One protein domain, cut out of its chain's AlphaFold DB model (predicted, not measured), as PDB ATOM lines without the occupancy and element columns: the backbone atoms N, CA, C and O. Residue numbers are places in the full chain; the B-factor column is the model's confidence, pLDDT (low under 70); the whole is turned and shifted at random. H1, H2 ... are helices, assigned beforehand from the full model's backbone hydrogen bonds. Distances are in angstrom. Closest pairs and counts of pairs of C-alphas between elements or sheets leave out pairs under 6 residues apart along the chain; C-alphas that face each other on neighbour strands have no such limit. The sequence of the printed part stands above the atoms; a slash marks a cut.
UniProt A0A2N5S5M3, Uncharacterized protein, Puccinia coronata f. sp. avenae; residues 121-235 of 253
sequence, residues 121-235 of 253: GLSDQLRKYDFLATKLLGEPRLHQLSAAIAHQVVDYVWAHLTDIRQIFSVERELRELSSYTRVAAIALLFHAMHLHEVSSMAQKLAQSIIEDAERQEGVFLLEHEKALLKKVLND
ATOM      1  N   GLY A 121     104.859 114.903 128.237       89.00
ATOM      2  CA  GLY A 121     104.768 116.358 128.282       89.00
ATOM      3  C   GLY A 121     105.683 117.035 127.273       89.00
ATOM      4  O   GLY A 121     106.207 116.402 126.354       89.00
ATOM      5  N   LEU A 122     105.856 118.347 127.448       89.94
ATOM      6  CA  LEU A 122     106.774 119.134 126.629       89.94
ATOM      7  C   LEU A 122     108.216 118.702 126.887       89.94
ATOM      8  O   LEU A 122     108.624 118.537 128.040       89.94
ATOM      9  N   SER A 123     108.981 118.574 125.808       87.06
ATOM     10  CA  SER A 123     110.426 118.370 125.850       87.06
ATOM     11  C   SER A 123     111.141 119.533 126.543       87.06
ATOM     12  O   SER A 123     110.694 120.683 126.486       87.06
ATOM     13  N   ASP A 124     112.308 119.259 127.133       85.06
ATOM     14  CA  ASP A 124     113.134 120.256 127.836       85.06
ATOM     15  C   ASP A 124     113.431 121.504 126.998       85.06
ATOM     16  O   ASP A 124     113.638 122.591 127.532       85.06
ATOM     17  N   GLN A 125     113.473 121.368 125.673       84.25
ATOM     18  CA  GLN A 125     113.680 122.503 124.785       84.25
ATOM     19  C   GLN A 125     112.430 123.366 124.634       84.25
ATOM     20  O   GLN A 125     112.553 124.582 124.682       84.25
ATOM     21  N   LEU A 126     111.233 122.785 124.498       87.88
ATOM     22  CA  LEU A 126     109.999 123.583 124.462       87.88
ATOM     23  C   LEU A 126     109.658 124.191 125.822       87.88
ATOM     24  O   LEU A 126     108.985 125.221 125.871       87.88
ATOM     25  N   ARG A 127     110.183 123.615 126.910       89.19
ATOM     26  CA  ARG A 127     110.166 124.227 128.246       89.19
ATOM     27  C   ARG A 127     111.113 125.425 128.376       89.19
ATOM     28  O   ARG A 127     110.929 126.219 129.286       89.19
ATOM     29  N   LYS A 128     112.095 125.601 127.483       89.25
ATOM     30  CA  LYS A 128     112.973 126.785 127.456       89.25
ATOM     31  C   LYS A 128     112.374 127.857 126.561       89.25
ATOM     32  O   LYS A 128     112.177 127.633 125.364       89.25
ATOM     33  N   TYR A 129     112.105 129.024 127.137       87.44
ATOM     34  CA  TYR A 129     111.417 130.093 126.424       87.44
ATOM     35  C   TYR A 129     112.216 130.570 125.205       87.44
ATOM     36  O   TYR A 129     111.668 130.620 124.105       87.44
ATOM     37  N   ASP A 130     113.520 130.804 125.359       86.69
ATOM     38  CA  ASP A 130     114.401 131.221 124.262       86.69
ATOM     39  C   ASP A 130     114.350 130.270 123.063       86.69
ATOM     40  O   ASP A 130     114.232 130.692 121.908       86.69
ATOM     41  N   PHE A 131     114.381 128.962 123.323       86.31
ATOM     42  CA  PHE A 131     114.291 127.978 122.253       86.31
ATOM     43  C   PHE A 131     112.933 128.057 121.550       86.31
ATOM     44  O   PHE A 131     112.891 128.132 120.319       86.31
ATOM     45  N   LEU A 132     111.831 128.103 122.305       87.00
ATOM     46  CA  LEU A 132     110.490 128.267 121.744       87.00
ATOM     47  C   LEU A 132     110.378 129.559 120.915       87.00
ATOM     48  O   LEU A 132     109.893 129.522 119.784       87.00
ATOM     49  N   ALA A 133     110.893 130.682 121.415       85.50
ATOM     50  CA  ALA A 133     110.859 131.972 120.735       85.50
ATOM     51  C   ALA A 133     111.559 131.925 119.365       85.50
ATOM     52  O   ALA A 133     111.000 132.398 118.372       85.50
ATOM     53  N   THR A 134     112.727 131.272 119.258       83.50
ATOM     54  CA  THR A 134     113.416 131.113 117.956       83.50
ATOM     55  C   THR A 134     112.584 130.338 116.936       83.50
ATOM     56  O   THR A 134     112.657 130.597 115.732       83.50
ATOM     57  N   LYS A 135     111.764 129.394 117.404       79.94
ATOM     58  CA  LYS A 135     110.896 128.558 116.571       79.94
ATOM     59  C   LYS A 135     109.621 129.274 116.138       79.94
ATOM     60  O   LYS A 135     109.058 128.922 115.102       79.94
ATOM     61  N   LEU A 136     109.208 130.292 116.886       82.81
ATOM     62  CA  LEU A 136     108.033 131.113 116.611       82.81
ATOM     63  C   LEU A 136     108.308 132.299 115.680       82.81
ATOM     64  O   LEU A 136     107.358 132.900 115.190       82.81
ATOM     65  N   LEU A 137     109.574 132.609 115.364       75.69
ATOM     66  CA  LEU A 137     109.936 133.685 114.424       75.69
ATOM     67  C   LEU A 137     109.250 133.552 113.053       75.69
ATOM     68  O   LEU A 137     108.988 134.553 112.393       75.69
ATOM     69  N   GLY A 138     108.966 132.318 112.628       69.88
ATOM     70  CA  GLY A 138     108.262 132.026 111.382       69.88
ATOM     71  C   GLY A 138     106.738 131.947 111.499       69.88
ATOM     72  O   GLY A 138     106.098 131.829 110.460       69.88
ATOM     73  N   GLU A 139     106.159 132.005 112.709       79.19
ATOM     74  CA  GLU A 139     104.709 131.908 112.925       79.19
ATOM     75  C   GLU A 139     104.085 133.239 113.371       79.19
ATOM     76  O   GLU A 139     103.985 133.520 114.570       79.19
ATOM     77  N   PRO A 140     103.582 134.058 112.425       78.94
ATOM     78  CA  PRO A 140     103.114 135.412 112.726       78.94
ATOM     79  C   PRO A 140     101.925 135.436 113.694       78.94
ATOM     80  O   PRO A 140     101.787 136.371 114.475       78.94
ATOM     81  N   ARG A 141     101.096 134.384 113.683       81.12
ATOM     82  CA  ARG A 141      99.905 134.241 114.540       81.12
ATOM     83  C   ARG A 141     100.234 134.141 116.028       81.12
ATOM     84  O   ARG A 141      99.418 134.510 116.857       81.12
ATOM     85  N   LEU A 142     101.420 133.636 116.360       84.62
ATOM     86  CA  LEU A 142     101.866 133.432 117.739       84.62
ATOM     87  C   LEU A 142     102.887 134.481 118.190       84.62
ATOM     88  O   LEU A 142     103.219 134.553 119.372       84.62
ATOM     89  N   HIS A 143     103.370 135.309 117.263       84.19
ATOM     90  CA  HIS A 143     104.444 136.261 117.515       84.19
ATOM     91  C   HIS A 143     104.084 137.300 118.584       84.19
ATOM     92  O   HIS A 143     104.893 137.569 119.466       84.19
ATOM     93  N   GLN A 144     102.867 137.856 118.538       82.94
ATOM     94  CA  GLN A 144     102.429 138.883 119.493       82.94
ATOM     95  C   GLN A 144     102.351 138.336 120.919       82.94
ATOM     96  O   GLN A 144     102.899 138.938 121.841       82.94
ATOM     97  N   LEU A 145     101.742 137.162 121.094       84.62
ATOM     98  CA  LEU A 145     101.654 136.520 122.401       84.62
ATOM     99  C   LEU A 145     103.027 136.089 122.920       84.62
ATOM    100  O   LEU A 145     103.326 136.301 124.091       84.62
ATOM    101  N   SER A 146     103.877 135.531 122.054       87.06
ATOM    102  CA  SER A 146     105.263 135.219 122.401       87.06
ATOM    103  C   SER A 146     105.977 136.476 122.902       87.06
ATOM    104  O   SER A 146     106.469 136.496 124.023       87.06
ATOM    105  N   ALA A 147     105.949 137.574 122.145       84.94
ATOM    106  CA  ALA A 147     106.561 138.827 122.573       84.94
ATOM    107  C   ALA A 147     105.998 139.330 123.916       84.94
ATOM    108  O   ALA A 147     106.773 139.769 124.764       84.94
ATOM    109  N   ALA A 148     104.686 139.233 124.145       83.94
ATOM    110  CA  ALA A 148     104.075 139.630 125.412       83.94
ATOM    111  C   ALA A 148     104.549 138.767 126.595       83.94
ATOM    112  O   ALA A 148     104.822 139.310 127.665       83.94
ATOM    113  N   ILE A 149     104.700 137.452 126.396       85.31
ATOM    114  CA  ILE A 149     105.244 136.522 127.397       85.31
ATOM    115  C   ILE A 149     106.714 136.848 127.693       85.31
ATOM    116  O   ILE A 149     107.069 136.976 128.861       85.31
ATOM    117  N   ALA A 150     107.542 137.066 126.662       85.81
ATOM    118  CA  ALA A 150     108.965 137.400 126.818       85.81
ATOM    119  C   ALA A 150     109.191 138.636 127.699       85.81
ATOM    120  O   ALA A 150     110.084 138.664 128.537       85.81
ATOM    121  N   HIS A 151     108.371 139.667 127.490       83.62
ATOM    122  CA  HIS A 151     108.474 140.940 128.201       83.62
ATOM    123  C   HIS A 151     107.595 140.986 129.462       83.62
ATOM    124  O   HIS A 151     107.489 142.040 130.082       83.62
ATOM    125  N   GLN A 152     106.938 139.872 129.814       82.19
ATOM    126  CA  GLN A 152     106.018 139.749 130.949       82.19
ATOM    127  C   GLN A 152     104.954 140.862 130.996       82.19
ATOM    128  O   GLN A 152     104.574 141.346 132.062       82.19
ATOM    129  N   VAL A 153     104.450 141.286 129.831       85.12
ATOM    130  CA  VAL A 153     103.451 142.359 129.735       85.12
ATOM    131  C   VAL A 153     102.062 141.764 129.950       85.12
ATOM    132  O   VAL A 153     101.364 141.413 128.999       85.12
ATOM    133  N   VAL A 154     101.674 141.630 131.216       81.81
ATOM    134  CA  VAL A 154     100.494 140.878 131.677       81.81
ATOM    135  C   VAL A 154      99.212 141.250 130.934       81.81
ATOM    136  O   VAL A 154      98.556 140.357 130.402       81.81
ATOM    137  N   ASP A 155      98.908 142.541 130.786       81.62
ATOM    138  CA  ASP A 155      97.712 143.011 130.066       81.62
ATOM    139  C   ASP A 155      97.673 142.545 128.599       81.62
ATOM    140  O   ASP A 155      96.613 142.215 128.063       81.62
ATOM    141  N   TYR A 156      98.833 142.480 127.941       81.44
ATOM    142  CA  TYR A 156      98.935 142.009 126.559       81.44
ATOM    143  C   TYR A 156      98.874 140.488 126.475       81.44
ATOM    144  O   TYR A 156      98.225 139.954 125.578       81.44
ATOM    145  N   VAL A 157      99.490 139.773 127.422       80.62
ATOM    146  CA  VAL A 157      99.323 138.316 127.513       80.62
ATOM    147  C   VAL A 157      97.841 137.986 127.701       80.62
ATOM    148  O   VAL A 157      97.320 137.091 127.043       80.62
ATOM    149  N   TRP A 158      97.133 138.754 128.531       79.44
ATOM    150  CA  TRP A 158      95.700 138.597 128.740       79.44
ATOM    151  C   TRP A 158      94.890 138.806 127.465       79.44
ATOM    152  O   TRP A 158      94.070 137.954 127.122       79.44
ATOM    153  N   ALA A 159      95.144 139.901 126.747       80.56
ATOM    154  CA  ALA A 159      94.445 140.217 125.507       80.56
ATOM    155  C   ALA A 159      94.663 139.160 124.409       80.56
ATOM    156  O   ALA A 159      93.751 138.902 123.630       80.56
ATOM    157  N   HIS A 160      95.841 138.532 124.365       83.06
ATOM    158  CA  HIS A 160      96.221 137.602 123.299       83.06
ATOM    159  C   HIS A 160      96.064 136.119 123.656       83.06
ATOM    160  O   HIS A 160      96.128 135.261 122.775       83.06
ATOM    161  N   LEU A 161      95.802 135.769 124.918       82.75
ATOM    162  CA  LEU A 161      95.492 134.384 125.283       82.75
ATOM    163  C   LEU A 161      94.220 133.884 124.586       82.75
ATOM    164  O   LEU A 161      94.152 132.725 124.188       82.75
ATOM    165  N   THR A 162      93.235 134.751 124.350       78.25
ATOM    166  CA  THR A 162      92.043 134.385 123.570       78.25
ATOM    167  C   THR A 162      92.363 134.012 122.123       78.25
ATOM    168  O   THR A 162      91.654 133.186 121.546       78.25
ATOM    169  N   ASP A 163      93.457 134.528 121.557       83.31
ATOM    170  CA  ASP A 163      93.885 134.203 120.193       83.31
ATOM    171  C   ASP A 163      94.403 132.760 120.105       83.31
ATOM    172  O   ASP A 163      94.193 132.081 119.099       83.31
ATOM    173  N   ILE A 164      94.979 132.225 121.193       86.44
ATOM    174  CA  ILE A 164      95.331 130.799 121.263       86.44
ATOM    175  C   ILE A 164      94.096 129.920 121.103       86.44
ATOM    176  O   ILE A 164      94.163 128.886 120.443       86.44
ATOM    177  N   ARG A 165      92.948 130.312 121.663       87.94
ATOM    178  CA  ARG A 165      91.718 129.523 121.508       87.94
ATOM    179  C   ARG A 165      91.339 129.370 120.036       87.94
ATOM    180  O   ARG A 165      90.940 128.285 119.617       87.94
ATOM    181  N   GLN A 166      91.490 130.441 119.256       87.56
ATOM    182  CA  GLN A 166      91.162 130.439 117.832       87.56
ATOM    183  C   GLN A 166      92.004 129.411 117.064       87.56
ATOM    184  O   GLN A 166      91.497 128.765 116.154       87.56
ATOM    185  N   ILE A 167      93.244 129.146 117.485       89.38
ATOM    186  CA  ILE A 167      94.119 128.149 116.843       89.38
ATOM    187  C   ILE A 167      93.526 126.723 116.856       89.38
ATOM    188  O   ILE A 167      93.831 125.898 115.990       89.38
ATOM    189  N   PHE A 168      92.637 126.432 117.806       90.31
ATOM    190  CA  PHE A 168      91.967 125.136 117.924       90.31
ATOM    191  C   PHE A 168      90.528 125.139 117.387       90.31
ATOM    192  O   PHE A 168      89.854 124.108 117.438       90.31
ATOM    193  N   SER A 169      90.060 126.266 116.847       87.75
ATOM    194  CA  SER A 169      88.708 126.415 116.308       87.75
ATOM    195  C   SER A 169      88.462 125.516 115.090       87.75
ATOM    196  O   SER A 169      89.346 125.291 114.261       87.75
ATOM    197  N   VAL A 170      87.227 125.029 114.950       84.19
ATOM    198  CA  VAL A 170      86.764 124.272 113.766       84.19
ATOM    199  C   VAL A 170      86.471 125.158 112.548       84.19
ATOM    200  O   VAL A 170      86.206 124.638 111.447       84.19
ATOM    201  N   GLU A 171      86.477 126.481 112.741       76.81
ATOM    202  CA  GLU A 171      86.180 127.471 111.711       76.81
ATOM    203  C   GLU A 171      87.100 127.337 110.498       76.81
ATOM    204  O   GLU A 171      88.300 127.077 110.583       76.81
ATOM    205  N   ARG A 172      86.496 127.486 109.318       58.09
ATOM    206  CA  ARG A 172      87.088 127.073 108.041       58.09
ATOM    207  C   ARG A 172      88.317 127.895 107.650       58.09
ATOM    208  O   ARG A 172      89.203 127.345 107.007       58.09
ATOM    209  N   GLU A 173      88.373 129.160 108.064       59.56
ATOM    210  CA  GLU A 173      89.495 130.080 107.817       59.56
ATOM    211  C   GLU A 173      90.746 129.708 108.631       59.56
ATOM    212  O   GLU A 173      91.864 130.031 108.246       59.56
ATOM    213  N   LEU A 174      90.575 128.946 109.715       55.25
ATOM    214  CA  LEU A 174      91.652 128.528 110.616       55.25
ATOM    215  C   LEU A 174      92.142 127.101 110.313       55.25
ATOM    216  O   LEU A 174      93.169 126.669 110.828       55.25
ATOM    217  N   ARG A 175      91.500 126.387 109.374       55.66
ATOM    218  CA  ARG A 175      91.948 125.065 108.878       55.66
ATOM    219  C   ARG A 175      93.252 125.110 108.068       55.66
ATOM    220  O   ARG A 175      93.755 124.064 107.668       55.66
ATOM    221  N   GLU A 176      93.799 126.302 107.837       62.22
ATOM    222  CA  GLU A 176      95.140 126.526 107.275       62.22
ATOM    223  C   GLU A 176      96.255 126.425 108.335       62.22
ATOM    224  O   GLU A 176      97.434 126.636 108.043       62.22
ATOM    225  N   LEU A 177      95.904 126.134 109.591       70.81
ATOM    226  CA  LEU A 177      96.865 125.927 110.665       70.81
ATOM    227  C   LEU A 177      97.571 124.583 110.524       70.81
ATOM    228  O   LEU A 177      96.952 123.527 110.388       70.81
ATOM    229  N   SER A 178      98.897 124.633 110.609       82.31
ATOM    230  CA  SER A 178      99.698 123.425 110.715       82.31
ATOM    231  C   SER A 178      99.564 122.829 112.117       82.31
ATOM    232  O   SER A 178      99.414 123.554 113.105       82.31
ATOM    233  N   SER A 179      99.682 121.508 112.225       83.94
ATOM    234  CA  SER A 179      99.780 120.842 113.532       83.94
ATOM    235  C   SER A 179     100.987 121.352 114.343       83.94
ATOM    236  O   SER A 179     100.928 121.409 115.567       83.94
ATOM    237  N   TYR A 180     102.037 121.841 113.671       86.31
ATOM    238  CA  TYR A 180     103.190 122.474 114.318       86.31
ATOM    239  C   TYR A 180     102.795 123.753 115.063       86.31
ATOM    240  O   TYR A 180     103.150 123.932 116.226       86.31
ATOM    241  N   THR A 181     101.993 124.615 114.430       88.56
ATOM    242  CA  THR A 181     101.472 125.839 115.056       88.56
ATOM    243  C   THR A 181     100.664 125.516 116.314       88.56
ATOM    244  O   THR A 181     100.762 126.221 117.313       88.56
ATOM    245  N   ARG A 182      99.886 124.429 116.288       91.69
ATOM    246  CA  ARG A 182      99.041 124.002 117.411       91.69
ATOM    247  C   ARG A 182      99.864 123.469 118.585       91.69
ATOM    248  O   ARG A 182      99.619 123.885 119.712       91.69
ATOM    249  N   VAL A 183     100.899 122.660 118.338       92.06
ATOM    250  CA  VAL A 183     101.853 122.247 119.389       92.06
ATOM    251  C   VAL A 183     102.601 123.453 119.963       92.06
ATOM    252  O   VAL A 183     102.726 123.579 121.180       92.06
ATOM    253  N   ALA A 184     103.033 124.390 119.118       90.88
ATOM    254  CA  ALA A 184     103.694 125.611 119.573       90.88
ATOM    255  C   ALA A 184     102.767 126.498 120.431       90.88
ATOM    256  O   ALA A 184     103.214 127.094 121.410       90.88
ATOM    257  N   ALA A 185     101.469 126.542 120.117       92.81
ATOM    258  CA  ALA A 185     100.468 127.215 120.942       92.81
ATOM    259  C   ALA A 185     100.293 126.535 122.313       92.81
ATOM    260  O   ALA A 185     100.196 127.226 123.324       92.81
ATOM    261  N   ILE A 186     100.318 125.196 122.376       94.75
ATOM    262  CA  ILE A 186     100.315 124.454 123.651       94.75
ATOM    263  C   ILE A 186     101.571 124.784 124.472       94.75
ATOM    264  O   ILE A 186     101.468 125.026 125.674       94.75
ATOM    265  N   ALA A 187     102.741 124.860 123.834       93.25
ATOM    266  CA  ALA A 187     103.973 125.265 124.508       93.25
ATOM    267  C   ALA A 187     103.881 126.702 125.054       93.25
ATOM    268  O   ALA A 187     104.236 126.947 126.203       93.25
ATOM    269  N   LEU A 188     103.332 127.653 124.292       92.56
ATOM    270  CA  LEU A 188     103.103 129.018 124.785       92.56
ATOM    271  C   LEU A 188     102.114 129.072 125.954       92.56
ATOM    272  O   LEU A 188     102.331 129.845 126.887       92.56
ATOM    273  N   LEU A 189     101.057 128.252 125.937       93.62
ATOM    274  CA  LEU A 189     100.151 128.122 127.080       93.62
ATOM    275  C   LEU A 189     100.899 127.654 128.324       93.62
ATOM    276  O   LEU A 189     100.699 128.238 129.382       93.62
ATOM    277  N   PHE A 190     101.777 126.657 128.197       93.69
ATOM    278  CA  PHE A 190     102.622 126.213 129.305       93.69
ATOM    279  C   PHE A 190     103.453 127.370 129.873       93.69
ATOM    280  O   PHE A 190     103.402 127.609 131.075       93.69
ATOM    281  N   HIS A 191     104.130 128.162 129.037       91.62
ATOM    282  CA  HIS A 191     104.880 129.337 129.512       91.62
ATOM    283  C   HIS A 191     103.981 130.371 130.202       91.62
ATOM    284  O   HIS A 191     104.313 130.858 131.279       91.62
ATOM    285  N   ALA A 192     102.798 130.654 129.650       91.12
ATOM    286  CA  ALA A 192     101.835 131.565 130.270       91.12
ATOM    287  C   ALA A 192     101.295 131.050 131.621       91.12
ATOM    288  O   ALA A 192     101.045 131.849 132.523       91.12
ATOM    289  N   MET A 193     101.148 129.730 131.794       91.81
ATOM    290  CA  MET A 193     100.751 129.111 133.068       91.81
ATOM    291  C   MET A 193     101.785 129.311 134.180       91.81
ATOM    292  O   MET A 193     101.426 129.239 135.353       91.81
ATOM    293  N   HIS A 194     103.038 129.587 133.827       89.31
ATOM    294  CA  HIS A 194     104.131 129.804 134.775       89.31
ATOM    295  C   HIS A 194     104.409 131.288 135.047       89.31
ATOM    296  O   HIS A 194     105.272 131.617 135.858       89.31
ATOM    297  N   LEU A 195     103.642 132.200 134.439       87.31
ATOM    298  CA  LEU A 195     103.642 133.614 134.805       87.31
ATOM    299  C   LEU A 195     102.658 133.839 135.957       87.31
ATOM    300  O   LEU A 195     101.457 133.625 135.797       87.31
ATOM    301  N   HIS A 196     103.151 134.305 137.107       84.88
ATOM    302  CA  HIS A 196     102.374 134.429 138.350       84.88
ATOM    303  C   HIS A 196     101.007 135.122 138.164       84.88
ATOM    304  O   HIS A 196      99.986 134.625 138.635       84.88
ATOM    305  N   GLU A 197     100.962 136.233 137.426       85.69
ATOM    306  CA  GLU A 197      99.738 137.032 137.240       85.69
ATOM    307  C   GLU A 197      98.783 136.484 136.163       85.69
ATOM    308  O   GLU A 197      97.624 136.893 136.081       85.69
ATOM    309  N   VAL A 198      99.240 135.540 135.337       87.25
ATOM    310  CA  VAL A 198      98.476 134.986 134.204       87.25
ATOM    311  C   VAL A 198      98.111 133.513 134.420       87.25
ATOM    312  O   VAL A 198      97.164 133.010 133.812       87.25
ATOM    313  N   SER A 199      98.803 132.838 135.339       90.25
ATOM    314  CA  SER A 199      98.763 131.393 135.558       90.25
ATOM    315  C   SER A 199      97.349 130.811 135.591       90.25
ATOM    316  O   SER A 199      96.984 129.988 134.748       90.25
ATOM    317  N   SER A 200      96.503 131.314 136.498       90.62
ATOM    318  CA  SER A 200      95.130 130.822 136.665       90.62
ATOM    319  C   SER A 200      94.292 130.970 135.395       90.62
ATOM    320  O   SER A 200      93.443 130.129 135.102       90.62
ATOM    321  N   MET A 201      94.511 132.035 134.623       90.31
ATOM    322  CA  MET A 201      93.762 132.264 133.395       90.31
ATOM    323  C   MET A 201      94.247 131.365 132.259       90.31
ATOM    324  O   MET A 201      93.416 130.787 131.563       90.31
ATOM    325  N   ALA A 202      95.561 131.201 132.099       92.25
ATOM    326  CA  ALA A 202      96.123 130.275 131.121       92.25
ATOM    327  C   ALA A 202      95.668 128.828 131.400       92.25
ATOM    328  O   ALA A 202      95.258 128.125 130.476       92.25
ATOM    329  N   GLN A 203      95.633 128.418 132.674       93.69
ATOM    330  CA  GLN A 203      95.087 127.124 133.102       93.69
ATOM    331  C   GLN A 203      93.596 126.989 132.764       93.69
ATOM    332  O   GLN A 203      93.190 126.003 132.151       93.69
ATOM    333  N   LYS A 204      92.771 127.993 133.098       93.69
ATOM    334  CA  LYS A 204      91.336 128.000 132.751       93.69
ATOM    335  C   LYS A 204      91.106 127.914 131.245       93.69
ATOM    336  O   LYS A 204      90.219 127.186 130.808       93.69
ATOM    337  N   LEU A 205      91.901 128.632 130.453       93.69
ATOM    338  CA  LEU A 205      91.815 128.586 129.000       93.69
ATOM    339  C   LEU A 205      92.150 127.188 128.473       93.69
ATOM    340  O   LEU A 205      91.355 126.626 127.722       93.69
ATOM    341  N   ALA A 206      93.274 126.605 128.887       94.69
ATOM    342  CA  ALA A 206      93.654 125.255 128.476       94.69
ATOM    343  C   ALA A 206      92.600 124.211 128.874       94.69
ATOM    344  O   ALA A 206      92.231 123.372 128.053       94.69
ATOM    345  N   GLN A 207      92.050 124.311 130.088       95.25
ATOM    346  CA  GLN A 207      90.955 123.454 130.538       95.25
ATOM    347  C   GLN A 207      89.709 123.625 129.654       95.25
ATOM    348  O   GLN A 207      89.143 122.631 129.205       95.25
ATOM    349  N   SER A 208      89.326 124.864 129.322       95.00
ATOM    350  CA  SER A 208      88.186 125.126 128.430       95.00
ATOM    351  C   SER A 208      88.387 124.541 127.029       95.00
ATOM    352  O   SER A 208      87.462 123.966 126.471       95.00
ATOM    353  N   ILE A 209      89.604 124.611 126.476       95.12
ATOM    354  CA  ILE A 209      89.928 124.037 125.162       95.12
ATOM    355  C   ILE A 209      89.718 122.514 125.177       95.12
ATOM    356  O   ILE A 209      89.160 121.966 124.228       95.12
ATOM    357  N   ILE A 210      90.124 121.828 126.252       95.31
ATOM    358  CA  ILE A 210      89.915 120.378 126.404       95.31
ATOM    359  C   ILE A 210      88.430 120.049 126.519       95.31
ATOM    360  O   ILE A 210      87.950 119.151 125.829       95.31
ATOM    361  N   GLU A 211      87.717 120.748 127.401       95.31
ATOM    362  CA  GLU A 211      86.301 120.491 127.651       95.31
ATOM    363  C   GLU A 211      85.455 120.720 126.403       95.31
ATOM    364  O   GLU A 211      84.609 119.893 126.068       95.31
ATOM    365  N   ASP A 212      85.715 121.804 125.679       93.94
ATOM    366  CA  ASP A 212      84.967 122.138 124.473       93.94
ATOM    367  C   ASP A 212      85.297 121.172 123.334       93.94
ATOM    368  O   ASP A 212      84.403 120.773 122.592       93.94
ATOM    369  N   ALA A 213      86.543 120.692 123.237       92.94
ATOM    370  CA  ALA A 213      86.886 119.611 122.316       92.94
ATOM    371  C   ALA A 213      86.160 118.296 122.666       92.94
ATOM    372  O   ALA A 213      85.717 117.576 121.773       92.94
ATOM    373  N   GLU A 214      86.010 117.975 123.957       93.19
ATOM    374  CA  GLU A 214      85.283 116.787 124.430       93.19
ATOM    375  C   GLU A 214      83.773 116.884 124.194       93.19
ATOM    376  O   GLU A 214      83.142 115.883 123.849       93.19
ATOM    377  N   ARG A 215      83.203 118.086 124.329       92.94
ATOM    378  CA  ARG A 215      81.798 118.384 124.007       92.94
ATOM    379  C   ARG A 215      81.553 118.607 122.511       92.94
ATOM    380  O   ARG A 215      80.398 118.685 122.107       92.94
ATOM    381  N   GLN A 216      82.611 118.679 121.700       85.38
ATOM    382  CA  GLN A 216      82.569 119.020 120.271       85.38
ATOM    383  C   GLN A 216      81.996 120.428 119.998       85.38
ATOM    384  O   GLN A 216      81.344 120.676 118.982       85.38
ATOM    385  N   GLU A 217      82.255 121.376 120.899       87.25
ATOM    386  CA  GLU A 217      81.739 122.745 120.873       87.25
ATOM    387  C   GLU A 217      82.747 123.716 120.248       87.25
ATOM    388  O   GLU A 217      83.514 124.399 120.923       87.25
ATOM    389  N   GLY A 218      82.759 123.791 118.915       86.12
ATOM    390  CA  GLY A 218      83.537 124.803 118.188       86.12
ATOM    391  C   GLY A 218      85.062 124.629 118.248       86.12
ATOM    392  O   GLY A 218      85.779 125.384 117.595       86.12
ATOM    393  N   VAL A 219      85.556 123.621 118.968       91.31
ATOM    394  CA  VAL A 219      86.974 123.281 119.120       91.31
ATOM    395  C   VAL A 219      87.209 121.857 118.632       91.31
ATOM    396  O   VAL A 219      86.422 120.950 118.897       91.31
ATOM    397  N   PHE A 220      88.318 121.653 117.931       91.38
ATOM    398  CA  PHE A 220      88.827 120.333 117.578       91.38
ATOM    399  C   PHE A 220      90.230 120.180 118.154       91.38
ATOM    400  O   PHE A 220      90.998 121.135 118.105       91.38
ATOM    401  N   LEU A 221      90.579 118.994 118.655       93.06
ATOM    402  CA  LEU A 221      91.932 118.620 119.076       93.06
ATOM    403  C   LEU A 221      92.302 117.281 118.451       93.06
ATOM    404  O   LEU A 221      91.496 116.353 118.443       93.06
ATOM    405  N   LEU A 222      93.538 117.166 117.974       92.19
ATOM    406  CA  LEU A 222      94.119 115.866 117.664       92.19
ATOM    407  C   LEU A 222      94.402 115.117 118.976       92.19
ATOM    408  O   LEU A 222      94.658 115.732 120.012       92.19
ATOM    409  N   GLU A 223      94.409 113.785 118.935       91.50
ATOM    410  CA  GLU A 223      94.602 112.968 120.145       91.50
ATOM    411  C   GLU A 223      95.907 113.290 120.889       91.50
ATOM    412  O   GLU A 223      95.912 113.399 122.116       91.50
ATOM    413  N   HIS A 224      97.008 113.514 120.159       91.25
ATOM    414  CA  HIS A 224      98.280 113.886 120.782       91.25
ATOM    415  C   HIS A 224      98.226 115.281 121.419       91.25
ATOM    416  O   HIS A 224      98.743 115.463 122.515       91.25
ATOM    417  N   GLU A 225      97.544 116.248 120.795       94.75
ATOM    418  CA  GLU A 225      97.369 117.603 121.336       94.75
ATOM    419  C   GLU A 225      96.552 117.566 122.628       94.75
ATOM    420  O   GLU A 225      96.906 118.211 123.611       94.75
ATOM    421  N   LYS A 226      95.483 116.763 122.651       95.31
ATOM    422  CA  LYS A 226      94.650 116.559 123.836       95.31
ATOM    423  C   LYS A 226      95.446 115.932 124.979       95.31
ATOM    424  O   LYS A 226      95.347 116.394 126.115       95.31
ATOM    425  N   ALA A 227      96.225 114.889 124.693       94.56
ATOM    426  CA  ALA A 227      97.081 114.243 125.684       94.56
ATOM    427  C   ALA A 227      98.157 115.205 126.216       94.56
ATOM    428  O   ALA A 227      98.336 115.309 127.431       94.56
ATOM    429  N   LEU A 228      98.805 115.959 125.326       94.81
ATOM    430  CA  LEU A 228      99.840 116.926 125.678       94.81
ATOM    431  C   LEU A 228      99.283 118.066 126.536       94.81
ATOM    432  O   LEU A 228      99.863 118.398 127.564       94.81
ATOM    433  N   LEU A 229      98.131 118.629 126.163       95.06
ATOM    434  CA  LEU A 229      97.495 119.719 126.905       95.06
ATOM    435  C   LEU A 229      97.048 119.264 128.303       95.06
ATOM    436  O   LEU A 229      97.247 119.985 129.279       95.06
ATOM    437  N   LYS A 230      96.527 118.032 128.424       95.19
ATOM    438  CA  LYS A 230      96.243 117.406 129.728       95.19
ATOM    439  C   LYS A 230      97.510 117.231 130.561       95.19
ATOM    440  O   LYS A 230      97.463 117.447 131.768       95.19
ATOM    441  N   LYS A 231      98.634 116.841 129.953       94.69
ATOM    442  CA  LYS A 231      99.900 116.695 130.681       94.69
ATOM    443  C   LYS A 231     100.443 118.046 131.149       94.69
ATOM    444  O   LYS A 231     100.817 118.145 132.310       94.69
ATOM    445  N   VAL A 232     100.419 119.061 130.286       93.06
ATOM    446  CA  VAL A 232     100.836 120.441 130.591       93.06
ATOM    447  C   VAL A 232     100.040 121.036 131.753       93.06
ATOM    448  O   VAL A 232     100.622 121.666 132.625       93.06
ATOM    449  N   LEU A 233      98.725 120.803 131.808       92.44
ATOM    450  CA  LEU A 233      97.876 121.282 132.908       92.44
ATOM    451  C   LEU A 233      98.198 120.658 134.267       92.44
ATOM    452  O   LEU A 233      97.970 121.288 135.294       92.44
ATOM    453  N   ASN A 234      98.680 119.417 134.267       87.62
ATOM    454  CA  ASN A 234      99.043 118.677 135.475       87.62
ATOM    455  C   ASN A 234     100.556 118.720 135.744       87.62
ATOM    456  O   ASN A 234     101.065 117.924 136.532       87.62
ATOM    457  N   ASP A 235     101.294 119.571 135.031       82.56
ATOM    458  CA  ASP A 235     102.730 119.721 135.210       82.56
ATOM    459  C   ASP A 235     102.986 120.691 136.367       82.56
ATOM    460  O   ASP A 235     102.701 121.880 136.266       82.56
TER     461      ASP A 235
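This is residues 121 to 235 of the 253 residues of an uncharacterized protein of Puccinia coronata f. sp. avenae (UniProt A0A2N5S5M3). H4 forms the core of a rounded, all-helix bundle, and H1, H2, H3, H5 and H6 wrap round it, leaving a gap between H6 and H1. H2 to H6 run up and down, each against the one before. The printed part has 115 residues with six named helices, H1 to H6 in chain order, and no named strand; it is compact, with a radius of gyration of the C-alphas of 12.9 A and spans of 34 by 28 by 28 A.

H1, residues 129 to 136, begins at C-alpha 129 (111.417, 130.093, 126.424). H2 is 140 to 150, H3 154 to 167 (20.6 A), H4 179 to 193 (21.2 A), H5 199 to 215 (24.3 A). H6, 223 to 233, ends at C-alpha 233 (97.876, 121.282, 132.908).

The hub H4 touches H6 at a shallow tilt of 11 degrees, the same way; the closest C-alphas, Phe 190 and Val 232, are 6.2 A apart. Every O i to N i+4 pair is within hydrogen-bond range in H1, H4, H5 and H6; H2 has 5 of 7, H3 5 of 10.

The printed part has no cut. The link H3 to H4 is long, 11 residues. pLDDT is under 70 at residues 138 and 172 to 176.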